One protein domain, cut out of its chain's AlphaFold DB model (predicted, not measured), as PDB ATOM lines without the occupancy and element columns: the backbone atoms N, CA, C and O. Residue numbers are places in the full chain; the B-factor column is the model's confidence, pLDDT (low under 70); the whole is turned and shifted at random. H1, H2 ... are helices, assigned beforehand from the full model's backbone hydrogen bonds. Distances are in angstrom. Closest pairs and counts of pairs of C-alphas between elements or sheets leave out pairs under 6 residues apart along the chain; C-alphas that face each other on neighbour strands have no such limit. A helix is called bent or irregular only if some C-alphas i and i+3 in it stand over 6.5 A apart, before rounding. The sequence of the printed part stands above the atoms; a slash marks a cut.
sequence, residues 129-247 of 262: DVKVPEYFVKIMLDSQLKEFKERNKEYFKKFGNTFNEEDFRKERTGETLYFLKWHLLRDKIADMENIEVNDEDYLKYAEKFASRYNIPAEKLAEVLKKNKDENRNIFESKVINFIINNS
ATOM      1  N   ASP A 129     167.173 148.643 149.412       86.25
ATOM      2  CA  ASP A 129     166.780 148.225 148.061       86.25
ATOM      3  C   ASP A 129     167.150 146.755 147.795       86.25
ATOM      4  O   ASP A 129     168.192 146.426 147.224       86.25
ATOM      5  N   VAL A 130     166.280 145.848 148.240       90.25
ATOM      6  CA  VAL A 130     166.407 144.413 147.968       90.25
ATOM      7  C   VAL A 130     165.730 144.062 146.651       90.25
ATOM      8  O   VAL A 130     164.522 144.247 146.474       90.25
ATOM      9  N   LYS A 131     166.509 143.488 145.732       89.88
ATOM     10  CA  LYS A 131     166.006 142.979 144.454       89.88
ATOM     11  C   LYS A 131     165.533 141.542 144.612       89.88
ATOM     12  O   LYS A 131     166.332 140.635 144.825       89.88
ATOM     13  N   VAL A 132     164.228 141.343 144.457       91.88
ATOM     14  CA  VAL A 132     163.610 140.015 144.425       91.88
ATOM     15  C   VAL A 132     163.425 139.612 142.961       91.88
ATOM     16  O   VAL A 132     162.775 140.353 142.221       91.88
ATOM     17  N   PRO A 133     163.972 138.469 142.508       93.19
ATOM     18  CA  PRO A 133     163.755 138.013 141.141       93.19
ATOM     19  C   PRO A 133     162.270 137.736 140.875       93.19
ATOM     20  O   PRO A 133     161.600 137.096 141.686       93.19
ATOM     21  N   GLU A 134     161.774 138.146 139.706       91.31
ATOM     22  CA  GLU A 134     160.361 137.987 139.313       91.31
ATOM     23  C   GLU A 134     159.872 136.538 139.416       91.31
ATOM     24  O   GLU A 134     158.725 136.280 139.773       91.31
ATOM     25  N   TYR A 135     160.765 135.578 139.164       93.75
ATOM     26  CA  TYR A 135     160.470 134.157 139.296       93.75
ATOM     27  C   TYR A 135     160.013 133.770 140.715       93.75
ATOM     28  O   TYR A 135     159.059 133.008 140.861       93.75
ATOM     29  N   PHE A 136     160.628 134.336 141.760       92.31
ATOM     30  CA  PHE A 136     160.213 134.087 143.146       92.31
ATOM     31  C   PHE A 136     158.854 134.712 143.455       92.31
ATOM     32  O   PHE A 136     158.022 134.072 144.097       92.31
ATOM     33  N   VAL A 137     158.600 135.924 142.951       94.00
ATOM     34  CA  VAL A 137     157.292 136.585 143.087       94.00
ATOM     35  C   VAL A 137     156.206 135.726 142.439       94.00
ATOM     36  O   VAL A 137     155.171 135.471 143.049       94.00
ATOM     37  N   LYS A 138     156.472 135.202 141.238       93.94
ATOM     38  CA  LYS A 138     155.548 134.323 140.521       93.94
ATOM     39  C   LYS A 138     155.243 133.041 141.297       93.94
ATOM     40  O   LYS A 138     154.068 132.723 141.459       93.94
ATOM     41  N   ILE A 139     156.262 132.343 141.807       95.38
ATOM     42  CA  ILE A 139     156.069 131.124 142.612       95.38
ATOM     43  C   ILE A 139     155.198 131.412 143.838       95.38
ATOM     44  O   ILE A 139     154.285 130.645 144.143       95.38
ATOM     45  N   MET A 140     155.463 132.518 144.536       93.56
ATOM     46  CA  MET A 140     154.703 132.869 145.730       93.56
ATOM     47  C   MET A 140     153.243 133.190 145.389       93.56
ATOM     48  O   MET A 140     152.337 132.688 146.052       93.56
ATOM     49  N   LEU A 141     152.998 133.944 144.313       95.06
ATOM     50  CA  LEU A 141     151.646 134.221 143.817       95.06
ATOM     51  C   LEU A 141     150.913 132.945 143.379       95.06
ATOM     52  O   LEU A 141     149.722 132.804 143.650       95.06
ATOM     53  N   ASP A 142     151.608 131.999 142.739       95.19
ATOM     54  CA  ASP A 142     151.047 130.692 142.378       95.19
ATOM     55  C   ASP A 142     150.618 129.908 143.627       95.19
ATOM     56  O   ASP A 142     149.516 129.350 143.660       95.19
ATOM     57  N   SER A 143     151.452 129.899 144.674       94.44
ATOM     58  CA  SER A 143     151.122 129.243 145.947       94.44
ATOM     59  C   SER A 143     149.932 129.909 146.632       94.44
ATOM     60  O   SER A 143     148.975 129.230 147.001       94.44
ATOM     61  N   GLN A 144     149.935 131.242 146.727       93.44
ATOM     62  CA  GLN A 144     148.838 132.000 147.330       93.44
ATOM     63  C   GLN A 144     147.519 131.774 146.589       93.44
ATOM     64  O   GLN A 144     146.477 131.596 147.219       93.44
ATOM     65  N   LEU A 145     147.552 131.746 145.254       93.94
ATOM     66  CA  LEU A 145     146.375 131.466 144.441       93.94
ATOM     67  C   LEU A 145     145.860 130.043 144.681       93.94
ATOM     68  O   LEU A 145     144.653 129.834 144.817       93.94
ATOM     69  N   LYS A 146     146.764 129.060 144.759       94.44
ATOM     70  CA  LYS A 146     146.407 127.673 145.067       94.44
ATOM     71  C   LYS A 146     145.741 127.563 146.440       94.44
ATOM     72  O   LYS A 146     144.672 126.968 146.539       94.44
ATOM     73  N   GLU A 147     146.321 128.167 147.473       93.19
ATOM     74  CA  GLU A 147     145.741 128.203 148.823       93.19
ATOM     75  C   GLU A 147     144.404 128.945 148.861       93.19
ATOM     76  O   GLU A 147     143.466 128.526 149.540       93.19
ATOM     77  N   PHE A 148     144.287 130.047 148.119       92.50
ATOM     78  CA  PHE A 148     143.046 130.799 148.010       92.50
ATOM     79  C   PHE A 148     141.930 129.945 147.401       92.50
ATOM     80  O   PHE A 148     140.835 129.890 147.961       92.50
ATOM     81  N   LYS A 149     142.210 129.217 146.315       91.69
ATOM     82  CA  LYS A 149     141.258 128.275 145.708       91.69
ATOM     83  C   LYS A 149     140.902 127.124 146.644       91.69
ATOM     84  O   LYS A 149     139.733 126.768 146.755       91.69
ATOM     85  N   GLU A 150     141.892 126.571 147.340       93.75
ATOM     86  CA  GLU A 150     141.721 125.457 148.275       93.75
ATOM     87  C   GLU A 150     140.823 125.833 149.463       93.75
ATOM     88  O   GLU A 150     139.913 125.082 149.816       93.75
ATOM     89  N   ARG A 151     141.018 127.024 150.042       92.81
ATOM     90  CA  ARG A 151     140.165 127.539 151.127       92.81
ATOM     91  C   ARG A 151     138.752 127.882 150.657       92.81
ATOM     92  O   ARG A 151     137.811 127.777 151.435       92.81
ATOM     93  N   ASN A 152     138.591 128.252 149.388       91.44
ATOM     94  CA  ASN A 152     137.325 128.721 148.820       91.44
ATOM     95  C   ASN A 152     136.702 127.727 147.824       91.44
ATOM     96  O   ASN A 152     135.992 128.133 146.904       91.44
ATOM     97  N   LYS A 153     136.931 126.418 147.994       92.19
ATOM     98  CA  LYS A 153     136.459 125.383 147.052       92.19
ATOM     99  C   LYS A 153     134.990 125.506 146.673       92.19
ATOM    100  O   LYS A 153     134.655 125.402 145.500       92.19
ATOM    101  N   GLU A 154     134.111 125.720 147.648       90.56
ATOM    102  CA  GLU A 154     132.666 125.794 147.404       90.56
ATOM    103  C   GLU A 154     132.268 127.031 146.593       90.56
ATOM    104  O   GLU A 154     131.381 126.950 145.742       90.56
ATOM    105  N   TYR A 155     132.963 128.153 146.794       88.94
ATOM    106  CA  TYR A 155     132.798 129.345 145.966       88.94
ATOM    107  C   TYR A 155     133.256 129.068 144.533       88.94
ATOM    108  O   TYR A 155     132.497 129.277 143.590       88.94
ATOM    109  N   PHE A 156     134.454 128.500 144.361       89.50
ATOM    110  CA  PHE A 156     135.003 128.199 143.037       89.50
ATOM    111  C   PHE A 156     134.210 127.127 142.275       89.50
ATOM    112  O   PHE A 156     134.138 127.188 141.050       89.50
ATOM    113  N   LYS A 157     133.548 126.191 142.964       88.62
ATOM    114  CA  LYS A 157     132.620 125.237 142.331       88.62
ATOM    115  C   LYS A 157     131.394 125.915 141.713       88.62
ATOM    116  O   LYS A 157     130.885 125.424 140.713       88.62
ATOM    117  N   LYS A 158     130.898 126.999 142.320       87.06
ATOM    118  CA  LYS A 158     129.658 127.684 141.906       87.06
ATOM    119  C   LYS A 158     129.904 128.891 140.999       87.06
ATOM    120  O   LYS A 158     129.096 129.149 140.116       87.06
ATOM    121  N   PHE A 159     131.006 129.605 141.220       86.44
ATOM    122  CA  PHE A 159     131.308 130.902 140.606       86.44
ATOM    123  C   PHE A 159     132.751 130.994 140.086       86.44
ATOM    124  O   PHE A 159     133.244 132.073 139.779       86.44
ATOM    125  N   GLY A 160     133.480 129.878 139.989       80.88
ATOM    126  CA  GLY A 160     134.890 129.908 139.580       80.88
ATOM    127  C   GLY A 160     135.121 130.453 138.169       80.88
ATOM    128  O   GLY A 160     136.200 130.956 137.885       80.88
ATOM    129  N   ASN A 161     134.107 130.405 137.304       83.56
ATOM    130  CA  ASN A 161     134.134 130.964 135.954       83.56
ATOM    131  C   ASN A 161     134.086 132.501 135.912       83.56
ATOM    132  O   ASN A 161     134.419 133.073 134.880       83.56
ATOM    133  N   THR A 162     133.674 133.168 136.995       85.88
ATOM    134  CA  THR A 162     133.689 134.637 137.098       85.88
ATOM    135  C   THR A 162     134.955 135.166 137.769       85.88
ATOM    136  O   THR A 162     135.124 136.375 137.889       85.88
ATOM    137  N   PHE A 163     135.837 134.283 138.245       89.75
ATOM    138  CA  PHE A 163     137.067 134.676 138.920       89.75
ATOM    139  C   PHE A 163     138.181 134.977 137.913       89.75
ATOM    140  O   PHE A 163     138.553 134.110 137.122       89.75
ATOM    141  N   ASN A 164     138.755 136.180 137.987       92.00
ATOM    142  CA  ASN A 164     139.913 136.558 137.187       92.00
ATOM    143  C   ASN A 164     141.215 136.352 137.976       92.00
ATOM    144  O   ASN A 164     141.506 137.056 138.944       92.00
ATOM    145  N   GLU A 165     142.022 135.382 137.545       91.94
ATOM    146  CA  GLU A 165     143.322 135.108 138.159       91.94
ATOM    147  C   GLU A 165     144.338 136.233 137.940       91.94
ATOM    148  O   GLU A 165     145.200 136.441 138.794       91.94
ATOM    149  N   GLU A 166     144.269 136.944 136.811       92.62
ATOM    150  CA  GLU A 166     145.199 138.034 136.512       92.62
ATOM    151  C   GLU A 166     144.969 139.222 137.443       92.62
ATOM    152  O   GLU A 166     145.938 139.764 137.979       92.62
ATOM    153  N   ASP A 167     143.706 139.562 137.710       92.81
ATOM    154  CA  ASP A 167     143.356 140.623 138.660       92.81
ATOM    155  C   ASP A 167     143.831 140.261 140.070       92.81
ATOM    156  O   ASP A 167     144.537 141.049 140.698       92.81
ATOM    157  N   PHE A 168     143.579 139.023 140.519       92.81
ATOM    158  CA  PHE A 168     144.090 138.530 141.802       92.81
ATOM    159  C   PHE A 168     145.614 138.669 141.903       92.81
ATOM    160  O   PHE A 168     146.146 139.153 142.902       92.81
ATOM    161  N   ARG A 169     146.345 138.260 140.860       93.31
ATOM    162  CA  ARG A 169     147.810 138.364 140.838       93.31
ATOM    163  C   ARG A 169     148.260 139.814 140.876       93.31
ATOM    164  O   ARG A 169     149.174 140.135 141.631       93.31
ATOM    165  N   LYS A 170     147.634 140.686 140.089       94.00
ATOM    166  CA  LYS A 170     147.972 142.108 140.015       94.00
ATOM    167  C   LYS A 170     147.775 142.796 141.363       94.00
ATOM    168  O   LYS A 170     148.687 143.482 141.819       94.00
ATOM    169  N   GLU A 171     146.647 142.550 142.026       93.38
ATOM    170  CA  GLU A 171     146.347 143.088 143.358       93.38
ATOM    171  C   GLU A 171     147.348 142.610 144.418       93.38
ATOM    172  O   GLU A 171     147.800 143.395 145.250       93.38
ATOM    173  N   ARG A 172     147.756 141.336 144.367       94.06
ATOM    174  CA  ARG A 172     148.661 140.734 145.364       94.06
ATOM    175  C   ARG A 172     150.144 140.906 145.068       94.06
ATOM    176  O   ARG A 172     150.964 140.620 145.939       94.06
ATOM    177  N   THR A 173     150.521 141.358 143.872       94.00
ATOM    178  CA  THR A 173     151.936 141.459 143.472       94.00
ATOM    179  C   THR A 173     152.706 142.414 144.380       94.00
ATOM    180  O   THR A 173     153.790 142.066 144.839       94.00
ATOM    181  N   GLY A 174     152.142 143.592 144.672       92.31
ATOM    182  CA  GLY A 174     152.797 144.594 145.519       92.31
ATOM    183  C   GLY A 174     153.043 144.086 146.942       92.31
ATOM    184  O   GLY A 174     154.168 144.137 147.436       92.31
ATOM    185  N   GLU A 175     152.006 143.520 147.558       92.38
ATOM    186  CA  GLU A 175     152.067 142.910 148.889       92.38
ATOM    187  C   GLU A 175     153.047 141.724 148.928       92.38
ATOM    188  O   GLU A 175     153.894 141.628 149.814       92.38
ATOM    189  N   THR A 176     153.003 140.847 147.926       93.44
ATOM    190  CA  THR A 176     153.892 139.681 147.844       93.44
ATOM    191  C   THR A 176     155.351 140.086 147.682       93.44
ATOM    192  O   THR A 176     156.228 139.519 148.333       93.44
ATOM    193  N   LEU A 177     155.628 141.085 146.841       93.88
ATOM    194  CA  LEU A 177     156.974 141.626 146.681       93.88
ATOM    195  C   LEU A 177     157.486 142.225 147.995       93.88
ATOM    196  O   LEU A 177     158.628 141.970 148.372       93.88
ATOM    197  N   TYR A 178     156.643 142.984 148.696       93.06
ATOM    198  CA  TYR A 178     156.962 143.541 150.009       93.06
ATOM    199  C   TYR A 178     157.321 142.444 151.020       93.06
ATOM    200  O   TYR A 178     158.389 142.504 151.631       93.06
ATOM    201  N   PHE A 179     156.500 141.396 151.131       91.56
ATOM    202  CA  PHE A 179     156.779 140.275 152.031       91.56
ATOM    203  C   PHE A 179     158.060 139.527 151.668       91.56
ATOM    204  O   PHE A 179     158.840 139.192 152.555       91.56
ATOM    205  N   LEU A 180     158.329 139.293 150.381       94.25
ATOM    206  CA  LEU A 180     159.564 138.633 149.954       94.25
ATOM    207  C   LEU A 180     160.807 139.469 150.289       94.25
ATOM    208  O   LEU A 180     161.802 138.912 150.751       94.25
ATOM    209  N   LYS A 181     160.750 140.796 150.111       94.81
ATOM    210  CA  LYS A 181     161.831 141.697 150.542       94.81
ATOM    211  C   LYS A 181     162.045 141.618 152.050       94.81
ATOM    212  O   LYS A 181     163.182 141.466 152.490       94.81
ATOM    213  N   TRP A 182     160.961 141.683 152.824       94.44
ATOM    214  CA  TRP A 182     161.023 141.559 154.276       94.44
ATOM    215  C   TRP A 182     161.640 140.229 154.712       94.44
ATOM    216  O   TRP A 182     162.548 140.240 155.531       94.44
ATOM    217  N   HIS A 183     161.222 139.100 154.133       92.38
ATOM    218  CA  HIS A 183     161.774 137.788 154.476       92.38
ATOM    219  C   HIS A 183     163.289 137.722 154.280       92.38
ATOM    220  O   HIS A 183     163.998 137.296 155.186       92.38
ATOM    221  N   LEU A 184     163.792 138.210 153.143       93.75
ATOM    222  CA  LEU A 184     165.232 138.239 152.875       93.75
ATOM    223  C   LEU A 184     165.989 139.136 153.864       93.75
ATOM    224  O   LEU A 184     167.068 138.769 154.323       93.75
ATOM    225  N   LEU A 185     165.430 140.304 154.195       94.94
ATOM    226  CA  LEU A 185     166.035 141.235 155.151       94.94
ATOM    227  C   LEU A 185     166.040 140.666 156.564       94.94
ATOM    228  O   LEU A 185     167.073 140.693 157.221       94.94
ATOM    229  N   ARG A 186     164.911 140.117 157.012       94.62
ATOM    230  CA  ARG A 186     164.760 139.478 158.318       94.62
ATOM    231  C   ARG A 186     165.775 138.358 158.499       94.62
ATOM    232  O   ARG A 186     166.460 138.341 159.514       94.62
ATOM    233  N   ASP A 187     165.879 137.455 157.527       93.44
ATOM    234  CA  ASP A 187     166.811 136.326 157.604       93.44
ATOM    235  C   ASP A 187     168.256 136.839 157.643       93.44
ATOM    236  O   ASP A 187     169.052 136.398 158.466       93.44
ATOM    237  N   LYS A 188     168.577 137.868 156.847       94.81
ATOM    238  CA  LYS A 188     169.908 138.480 156.869       94.81
ATOM    239  C   LYS A 188     170.238 139.172 158.197       94.81
ATOM    240  O   LYS A 188     171.379 139.086 158.644       94.81
ATOM    241  N   ILE A 189     169.270 139.858 158.808       94.62
ATOM    242  CA  ILE A 189     169.410 140.487 160.129       94.62
ATOM    243  C   ILE A 189     169.630 139.409 161.190       94.62
ATOM    244  O   ILE A 189     170.555 139.524 161.987       94.62
ATOM    245  N   ALA A 190     168.824 138.346 161.166       95.69
ATOM    246  CA  ALA A 190     168.962 137.236 162.098       95.69
ATOM    247  C   ALA A 190     170.346 136.578 162.005       95.69
ATOM    248  O   ALA A 190     170.975 136.359 163.036       95.69
ATOM    249  N   ASP A 191     170.852 136.353 160.789       95.69
ATOM    250  CA  ASP A 191     172.195 135.811 160.564       95.69
ATOM    251  C   ASP A 191     173.299 136.744 161.086       95.69
ATOM    252  O   ASP A 191     174.273 136.292 161.684       95.69
ATOM    253  N   MET A 192     173.184 138.055 160.843       95.94
ATOM    254  CA  MET A 192     174.199 139.035 161.256       95.94
ATOM    255  C   MET A 192     174.276 139.189 162.776       95.94
ATOM    256  O   MET A 192     175.368 139.311 163.328       95.94
ATOM    257  N   GLU A 193     173.123 139.147 163.437       95.56
ATOM    258  CA  GLU A 193     172.987 139.357 164.878       95.56
ATOM    259  C   GLU A 193     172.964 138.036 165.669       95.56
ATOM    260  O   GLU A 193     172.834 138.043 166.890       95.56
ATOM    261  N   ASN A 194     173.135 136.894 164.987       94.19
ATOM    262  CA  ASN A 194     173.094 135.541 165.556       94.19
ATOM    263  C   ASN A 194     171.811 135.278 166.368       94.19
ATOM    264  O   ASN A 194     171.842 134.768 167.492       94.19
ATOM    265  N   ILE A 195     170.663 135.659 165.804       93.69
ATOM    266  CA  ILE A 195     169.354 135.466 166.426       93.69
ATOM    267  C   ILE A 195     168.874 134.044 166.143       93.69
ATOM    268  O   ILE A 195     168.427 133.728 165.045       93.69
ATOM    269  N   GLU A 196     168.889 133.207 167.175       90.88
ATOM    270  CA  GLU A 196     168.343 131.849 167.133       90.88
ATOM    271  C   GLU A 196     167.246 131.671 168.182       90.88
ATOM    272  O   GLU A 196     167.293 132.282 169.254       90.88
ATOM    273  N   VAL A 197     166.252 130.829 167.892       91.44
ATOM    274  CA  VAL A 197     165.205 130.480 168.862       91.44
ATOM    275  C   VAL A 197     165.767 129.483 169.871       91.44
ATOM    276  O   VAL A 197     166.225 128.404 169.497       91.44
ATOM    277  N   ASN A 198     165.699 129.828 171.152       92.19
ATOM    278  CA  ASN A 198     166.152 128.993 172.257       92.19
ATOM    279  C   ASN A 198     164.979 128.543 173.146       92.19
ATOM    280  O   ASN A 198     163.837 128.962 172.970       92.19
ATOM    281  N   ASP A 199     165.265 127.675 174.117       90.12
ATOM    282  CA  ASP A 199     164.259 127.097 175.017       90.12
ATOM    283  C   ASP A 199     163.471 128.136 175.829       90.12
ATOM    284  O   ASP A 199     162.286 127.929 176.098       90.12
ATOM    285  N   GLU A 200     164.097 129.259 176.177       91.06
ATOM    286  CA  GLU A 200     163.461 130.348 176.916       91.06
ATOM    287  C   GLU A 200     162.429 131.085 176.052       91.06
ATOM    288  O   GLU A 200     161.367 131.458 176.550       91.06
ATOM    289  N   ASP A 201     162.689 131.244 174.750       91.19
ATOM    290  CA  ASP A 201     161.738 131.866 173.823       91.19
ATOM    291  C   ASP A 201     160.450 131.036 173.707       91.19
ATOM    292  O   ASP A 201     159.347 131.588 173.733       91.19
ATOM    293  N   TYR A 202     160.578 129.705 173.643       90.88
ATOM    294  CA  TYR A 202     159.421 128.805 173.640       90.88
ATOM    295  C   TYR A 202     158.631 128.893 174.939       90.88
ATOM    296  O   TYR A 202     157.402 128.872 174.895       90.88
ATOM    297  N   LEU A 203     159.313 128.985 176.085       90.62
ATOM    298  CA  LEU A 203     158.649 129.102 177.379       90.62
ATOM    299  C   LEU A 203     157.895 130.432 177.492       90.62
ATOM    300  O   LEU A 203     156.705 130.421 177.789       90.62
ATOM    301  N   LYS A 204     158.533 131.557 177.145       89.38
ATOM    302  CA  LYS A 204     157.895 132.887 177.135       89.38
ATOM    303  C   LYS A 204     156.694 132.946 176.198       89.38
ATOM    304  O   LYS A 204     155.669 133.531 176.537       89.38
ATOM    305  N   TYR A 205     156.804 132.355 175.009       87.12
ATOM    306  CA  TYR A 205     155.677 132.284 174.082       87.12
ATOM    307  C   TYR A 205     154.568 131.383 174.639       87.12
ATOM    308  O   TYR A 205     153.401 131.759 174.607       87.12
ATOM    309  N   ALA A 206     154.918 130.234 175.224       88.94
ATOM    310  CA  ALA A 206     153.958 129.337 175.854       88.94
ATOM    311  C   ALA A 206     153.217 129.999 177.024       88.94
ATOM    312  O   ALA A 206     152.007 129.838 177.119       88.94
ATOM    313  N   GLU A 207     153.885 130.778 177.874       87.81
ATOM    314  CA  GLU A 207     153.265 131.488 179.003       87.81
ATOM    315  C   GLU A 207     152.130 132.422 178.562       87.81
ATOM    316  O   GLU A 207     151.089 132.469 179.219       87.81
ATOM    317  N   LYS A 208     152.266 133.086 177.403       82.44
ATOM    318  CA  LYS A 208     151.214 133.955 176.843       82.44
ATOM    319  C   LYS A 208     149.928 133.199 176.502       82.44
ATOM    320  O   LYS A 208     148.842 133.771 176.542       82.44
ATOM    321  N   PHE A 209     150.038 131.917 176.160       78.56
ATOM    322  CA  PHE A 209     148.915 131.106 175.684       78.56
ATOM    323  C   PHE A 209     148.495 130.002 176.664       78.56
ATOM    324  O   PHE A 209     147.378 129.494 176.566       78.56
ATOM    325  N   ALA A 210     149.335 129.652 177.637       79.56
ATOM    326  CA  ALA A 210     149.112 128.576 178.601       79.56
ATOM    327  C   ALA A 210     147.793 128.759 179.363       79.56
ATOM    328  O   ALA A 210     146.988 127.827 179.447       79.56
ATOM    329  N   SER A 211     147.519 129.986 179.823       73.44
ATOM    330  CA  SER A 211     146.270 130.336 180.510       73.44
ATOM    331  C   SER A 211     145.034 130.184 179.621       73.44
ATOM    332  O   SER A 211     143.965 129.851 180.121       73.44
ATOM    333  N   ARG A 212     145.169 130.377 178.302       74.50
ATOM    334  CA  ARG A 212     144.067 130.224 177.340       74.50
ATOM    335  C   ARG A 212     143.739 128.753 177.071       74.50
ATOM    336  O   ARG A 212     142.575 128.421 176.881       74.50
ATOM    337  N   TYR A 213     144.749 127.882 177.051       75.62
ATOM    338  CA  TYR A 213     144.578 126.456 176.747       75.62
ATOM    339  C   TYR A 213     144.444 125.561 177.986       75.62
ATOM    340  O   TYR A 213     144.162 124.374 177.837       75.62
ATOM    341  N   ASN A 214     144.621 126.107 179.195       80.75
ATOM    342  CA  ASN A 214     144.643 125.356 180.454       80.75
ATOM    343  C   ASN A 214     145.671 124.200 180.440       80.75
ATOM    344  O   ASN A 214     145.426 123.106 180.953       80.75
ATOM    345  N   ILE A 215     146.825 124.439 179.807       86.62
ATOM    346  CA  ILE A 215     147.955 123.503 179.698       86.62
ATOM    347  C   ILE A 215     149.161 124.151 180.394       86.62
ATOM    348  O   ILE A 215     149.399 125.336 180.163       86.62
ATOM    349  N   PRO A 216     149.947 123.413 181.206       89.94
ATOM    350  CA  PRO A 216     151.195 123.932 181.771       89.94
ATOM    351  C   PRO A 216     152.132 124.472 180.683       89.94
ATOM    352  O   PRO A 216     152.289 123.832 179.636       89.94
ATOM    353  N   ALA A 217     152.765 125.621 180.932       89.00
ATOM    354  CA  ALA A 217     153.586 126.319 179.941       89.00
ATOM    355  C   ALA A 217     154.718 125.434 179.395       89.00
ATOM    356  O   ALA A 217     154.977 125.431 178.196       89.00
ATOM    357  N   GLU A 218     155.317 124.593 180.236       90.00
ATOM    358  CA  GLU A 218     156.394 123.680 179.855       90.00
ATOM    359  C   GLU A 218     155.916 122.631 178.842       90.00
ATOM    360  O   GLU A 218     156.582 122.361 177.844       90.00
ATOM    361  N   LYS A 219     154.718 122.073 179.055       88.62
ATOM    362  CA  LYS A 219     154.120 121.107 178.121       88.62
ATOM    363  C   LYS A 219     153.736 121.772 176.806       88.62
ATOM    364  O   LYS A 219     153.898 121.167 175.748       88.62
ATOM    365  N   LEU A 220     153.227 123.001 176.862       88.88
ATOM    366  CA  LEU A 220     152.905 123.760 175.659       88.88
ATOM    367  C   LEU A 220     154.181 124.091 174.868       88.88
ATOM    368  O   LEU A 220     154.202 123.880 173.658       88.88
ATOM    369  N   ALA A 221     155.269 124.481 175.533       89.25
ATOM    370  CA  ALA A 221     156.565 124.723 174.901       89.25
ATOM    371  C   ALA A 221     157.083 123.494 174.129       89.25
ATOM    372  O   ALA A 221     157.545 123.627 172.995       89.25
ATOM    373  N   GLU A 222     156.952 122.281 174.678       89.56
ATOM    374  CA  GLU A 222     157.324 121.046 173.967       89.56
ATOM    375  C   GLU A 222     156.497 120.794 172.696       89.56
ATOM    376  O   GLU A 222     157.014 120.257 171.711       89.56
ATOM    377  N   VAL A 223     155.213 121.162 172.711       89.00
ATOM    378  CA  VAL A 223     154.331 121.049 171.541       89.00
ATOM    379  C   VAL A 223     154.718 122.081 170.483       89.00
ATOM    380  O   VAL A 223     154.852 121.722 169.312       89.00
ATOM    381  N   LEU A 224     154.964 123.328 170.892       87.81
ATOM    382  CA  LEU A 224     155.371 124.419 170.001       87.81
ATOM    383  C   LEU A 224     156.681 124.099 169.273       87.81
ATOM    384  O   LEU A 224     156.762 124.276 168.063       87.81
ATOM    385  N   LYS A 225     157.668 123.515 169.967       88.69
ATOM    386  CA  LYS A 225     158.946 123.078 169.369       88.69
ATOM    387  C   LYS A 225     158.782 122.098 168.203       88.69
ATOM    388  O   LYS A 225     159.601 122.076 167.289       88.69
ATOM    389  N   LYS A 226     157.745 121.256 168.240       89.44
ATOM    390  CA  LYS A 226     157.470 120.255 167.194       89.44
ATOM    391  C   LYS A 226     156.661 120.829 166.031       89.44
ATOM    392  O   LYS A 226     156.590 120.195 164.978       89.44
ATOM    393  N   ASN A 227     156.057 122.003 166.209       89.19
ATOM    394  CA  ASN A 227     155.263 122.669 165.193       89.19
ATOM    395  C   ASN A 227     156.134 123.665 164.410       89.19
ATOM    396  O   ASN A 227     156.623 124.655 164.948       89.19
ATOM    397  N   LYS A 228     156.324 123.397 163.114       86.88
ATOM    398  CA  LYS A 228     157.149 124.238 162.237       86.88
ATOM    399  C   LYS A 228     156.596 125.654 162.079       86.88
ATOM    400  O   LYS A 228     157.390 126.587 161.995       86.88
ATOM    401  N   ASP A 229     155.275 125.802 162.051       86.31
ATOM    402  CA  ASP A 229     154.633 127.104 161.871       86.31
ATOM    403  C   ASP A 229     154.805 127.963 163.128       86.31
ATOM    404  O   ASP A 229     155.179 129.127 163.041       86.31
ATOM    405  N   GLU A 230     154.653 127.365 164.312       87.19
ATOM    406  CA  GLU A 230     154.869 128.079 165.578       87.19
ATOM    407  C   GLU A 230     156.337 128.442 165.799       87.19
ATOM    408  O   GLU A 230     156.633 129.546 166.243       87.19
ATOM    409  N   ASN A 231     157.273 127.561 165.434       88.81
ATOM    410  CA  ASN A 231     158.699 127.887 165.478       88.81
ATOM    411  C   ASN A 231     159.010 129.114 164.600       88.81
ATOM    412  O   ASN A 231     159.683 130.048 165.036       88.81
ATOM    413  N   ARG A 232     158.433 129.163 163.392       88.31
ATOM    414  CA  ARG A 232     158.549 130.327 162.510       88.31
ATOM    415  C   ARG A 232     157.960 131.590 163.141       88.31
ATOM    416  O   ARG A 232     158.611 132.628 163.076       88.31
ATOM    417  N   ASN A 233     156.785 131.514 163.762       89.38
ATOM    418  CA  ASN A 233     156.164 132.665 164.426       89.38
ATOM    419  C   ASN A 233     157.036 133.198 165.571       89.38
ATOM    420  O   ASN A 233     157.284 134.397 165.651       89.38
ATOM    421  N   ILE A 234     157.560 132.308 166.420       92.31
ATOM    422  CA  ILE A 234     158.440 132.677 167.540       92.31
ATOM    423  C   ILE A 234     159.720 133.340 167.022       92.31
ATOM    424  O   ILE A 234     160.134 134.377 167.542       92.31
ATOM    425  N   PHE A 235     160.325 132.776 165.973       93.62
ATOM    426  CA  PHE A 235     161.483 133.365 165.308       93.62
ATOM    427  C   PHE A 235     161.178 134.763 164.753       93.62
ATOM    428  O   PHE A 235     161.917 135.710 165.025       93.62
ATOM    429  N   GLU A 236     160.071 134.915 164.022       91.12
ATOM    430  CA  GLU A 236     159.643 136.196 163.450       91.12
ATOM    431  C   GLU A 236     159.432 137.254 164.537       91.12
ATOM    432  O   GLU A 236     159.998 138.347 164.445       91.12
ATOM    433  N   SER A 237     158.713 136.911 165.609       91.19
ATOM    434  CA  SER A 237     158.528 137.798 166.757       91.19
ATOM    435  C   SER A 237     159.854 138.168 167.420       91.19
ATOM    436  O   SER A 237     160.038 139.316 167.819       91.19
ATOM    437  N   LYS A 238     160.805 137.234 167.538       94.31
ATOM    438  CA  LYS A 238     162.111 137.508 168.150       94.31
ATOM    439  C   LYS A 238     162.922 138.517 167.339       94.31
ATOM    440  O   LYS A 238     163.460 139.459 167.921       94.31
ATOM    441  N   VAL A 239     162.976 138.358 166.016       95.06
ATOM    442  CA  VAL A 239     163.693 139.293 165.132       95.06
ATOM    443  C   VAL A 239     163.045 140.678 165.164       95.06
ATOM    444  O   VAL A 239     163.745 141.678 165.302       95.06
ATOM    445  N   ILE A 240     161.713 140.752 165.104       93.44
ATOM    446  CA  ILE A 240     160.983 142.026 165.169       93.44
ATOM    447  C   ILE A 240     161.213 142.730 166.512       93.44
ATOM    448  O   ILE A 240     161.554 143.910 166.529       93.44
ATOM    449  N   ASN A 241     161.113 142.011 167.632       92.94
ATOM    450  CA  ASN A 241     161.375 142.577 168.957       92.94
ATOM    451  C   ASN A 241     162.817 143.073 169.095       92.94
ATOM    452  O   ASN A 241     163.048 144.134 169.671       92.94
ATOM    453  N   PHE A 242     163.790 142.339 168.548       95.00
ATOM    454  CA  PHE A 242     165.176 142.797 168.505       95.00
ATOM    455  C   PHE A 242     165.295 144.129 167.759       95.00
ATOM    456  O   PHE A 242     165.916 145.060 168.266       95.00
ATOM    457  N   ILE A 243     164.666 144.250 166.591       93.81
ATOM    458  CA  ILE A 243     164.689 145.486 165.805       93.81
ATOM    459  C   ILE A 243     164.032 146.635 166.576       93.81
ATOM    460  O   ILE A 243     164.626 147.705 166.674       93.81
ATOM    461  N   ILE A 244     162.840 146.417 167.142       93.56
ATOM    462  CA  ILE A 244     162.107 147.438 167.905       93.56
ATOM    463  C   ILE A 244     162.965 147.947 169.067       93.56
ATOM    464  O   ILE A 244     163.146 149.157 169.201       93.56
ATOM    465  N   ASN A 245     163.567 147.039 169.840       93.12
ATOM    466  CA  ASN A 245     164.420 147.378 170.984       93.12
ATOM    467  C   ASN A 245     165.691 148.152 170.596       93.12
ATOM    468  O   ASN A 245     166.264 148.843 171.434       93.12
ATOM    469  N   ASN A 246     166.128 148.044 169.340       92.44
ATOM    470  CA  ASN A 246     167.273 148.770 168.789       92.44
ATOM    471  C   ASN A 246     166.854 149.955 167.897       92.44
ATOM    472  O   ASN A 246     167.689 150.540 167.204       92.44
ATOM    473  N   SER A 247     165.571 150.322 167.904       91.00
ATOM    474  CA  SER A 247     165.020 151.426 167.118       91.00
ATOM    475  C   SER A 247     164.628 152.613 168.001       91.00
ATOM    476  O   SER A 247     164.456 152.496 169.212       91.00
TER     477      SER A 247
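What this domain is: This is residues 129 to 247 of the 262 residues of an uncharacterized protein of Ignavibacteria bacterium (UniProt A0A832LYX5). An open, loose arch of helices: the long, kinked H3 bridges H1 and H2 on one side and a cluster of H4, H5 and H6 on the other, with a gap between the two groups. H1 crosses H3, H2 follows at H1's far end, and H6 meets the last part of H3. The printed part has 119 residues with six named helices, H1 to H6 in order, no named strand, and the class all helix. The whole is loose, with a radius of gyration of the C-alphas of 18.7 A and spans of 50 by 40 by 22 A.

How they stand to each other: H1, residues 134 to 151, is close to but not clearly touching H2, residues 153 to 162; their closest C-alphas, of Lys 149 and Phe 156, are 6.8 A apart. With residues 137 to 145 alone, H1 touches H3, residues 165 to 193, at a steep tilt of 65 degrees, opposite ways; the closest C-alphas, of Val 137 and Leu 177, are 6.2 A apart. H4, residues 199 to 213, touches H5, residues 217 to 226, at a steep tilt of 67 degrees; the closest C-alphas, of Ala 206 and Ala 217, are 5.1 A apart. H6, residues 228 to 245, is the hub. It touches H3 by residues 236 to 239 alone, with the closest C-alphas, of Ala 190 and Val 239, 6.4 A apart. It only just touches H4, with 3 pairs of C-alphas within 8 A, the closest being Tyr 205 and Ile 234 at 7.1 A. H5 and H6 touch only at the corner, only just, with 3 such pairs, the closest being Leu 224 and Glu 230 at 5.8 A. H1 and H6 are apart. Every O i to N i+4 pair is within hydrogen-bond range in H1 and H6, but 4 of 6 in H2, 23 of 25 in H3, 7 of 11 in H4 and 5 of 6 in H5.

Where its parts are: H1 begins at C-alpha 134 (160.361, 137.987, 139.313) and is 25.6 A long. H3 is 40.1 A long, with a kink of 46 degrees near residue 172, and H6 is 25.8 A long, ending at C-alpha 245 (164.420, 147.378, 170.984). H2, H3 and H4 are irregular: C-alphas 158 and 161 are 8.1 A apart, C-alphas 171 and 174 only just so at 7.0 A, and C-alphas 208 and 211 are 7.1 A apart.

The domain as a whole: The two C-alphas farthest apart, of Lys 158 and Asn 246, are 50.8 A apart. The five links are tight, the printed part has no cut, and no printed residue is under 70 in pLDDT.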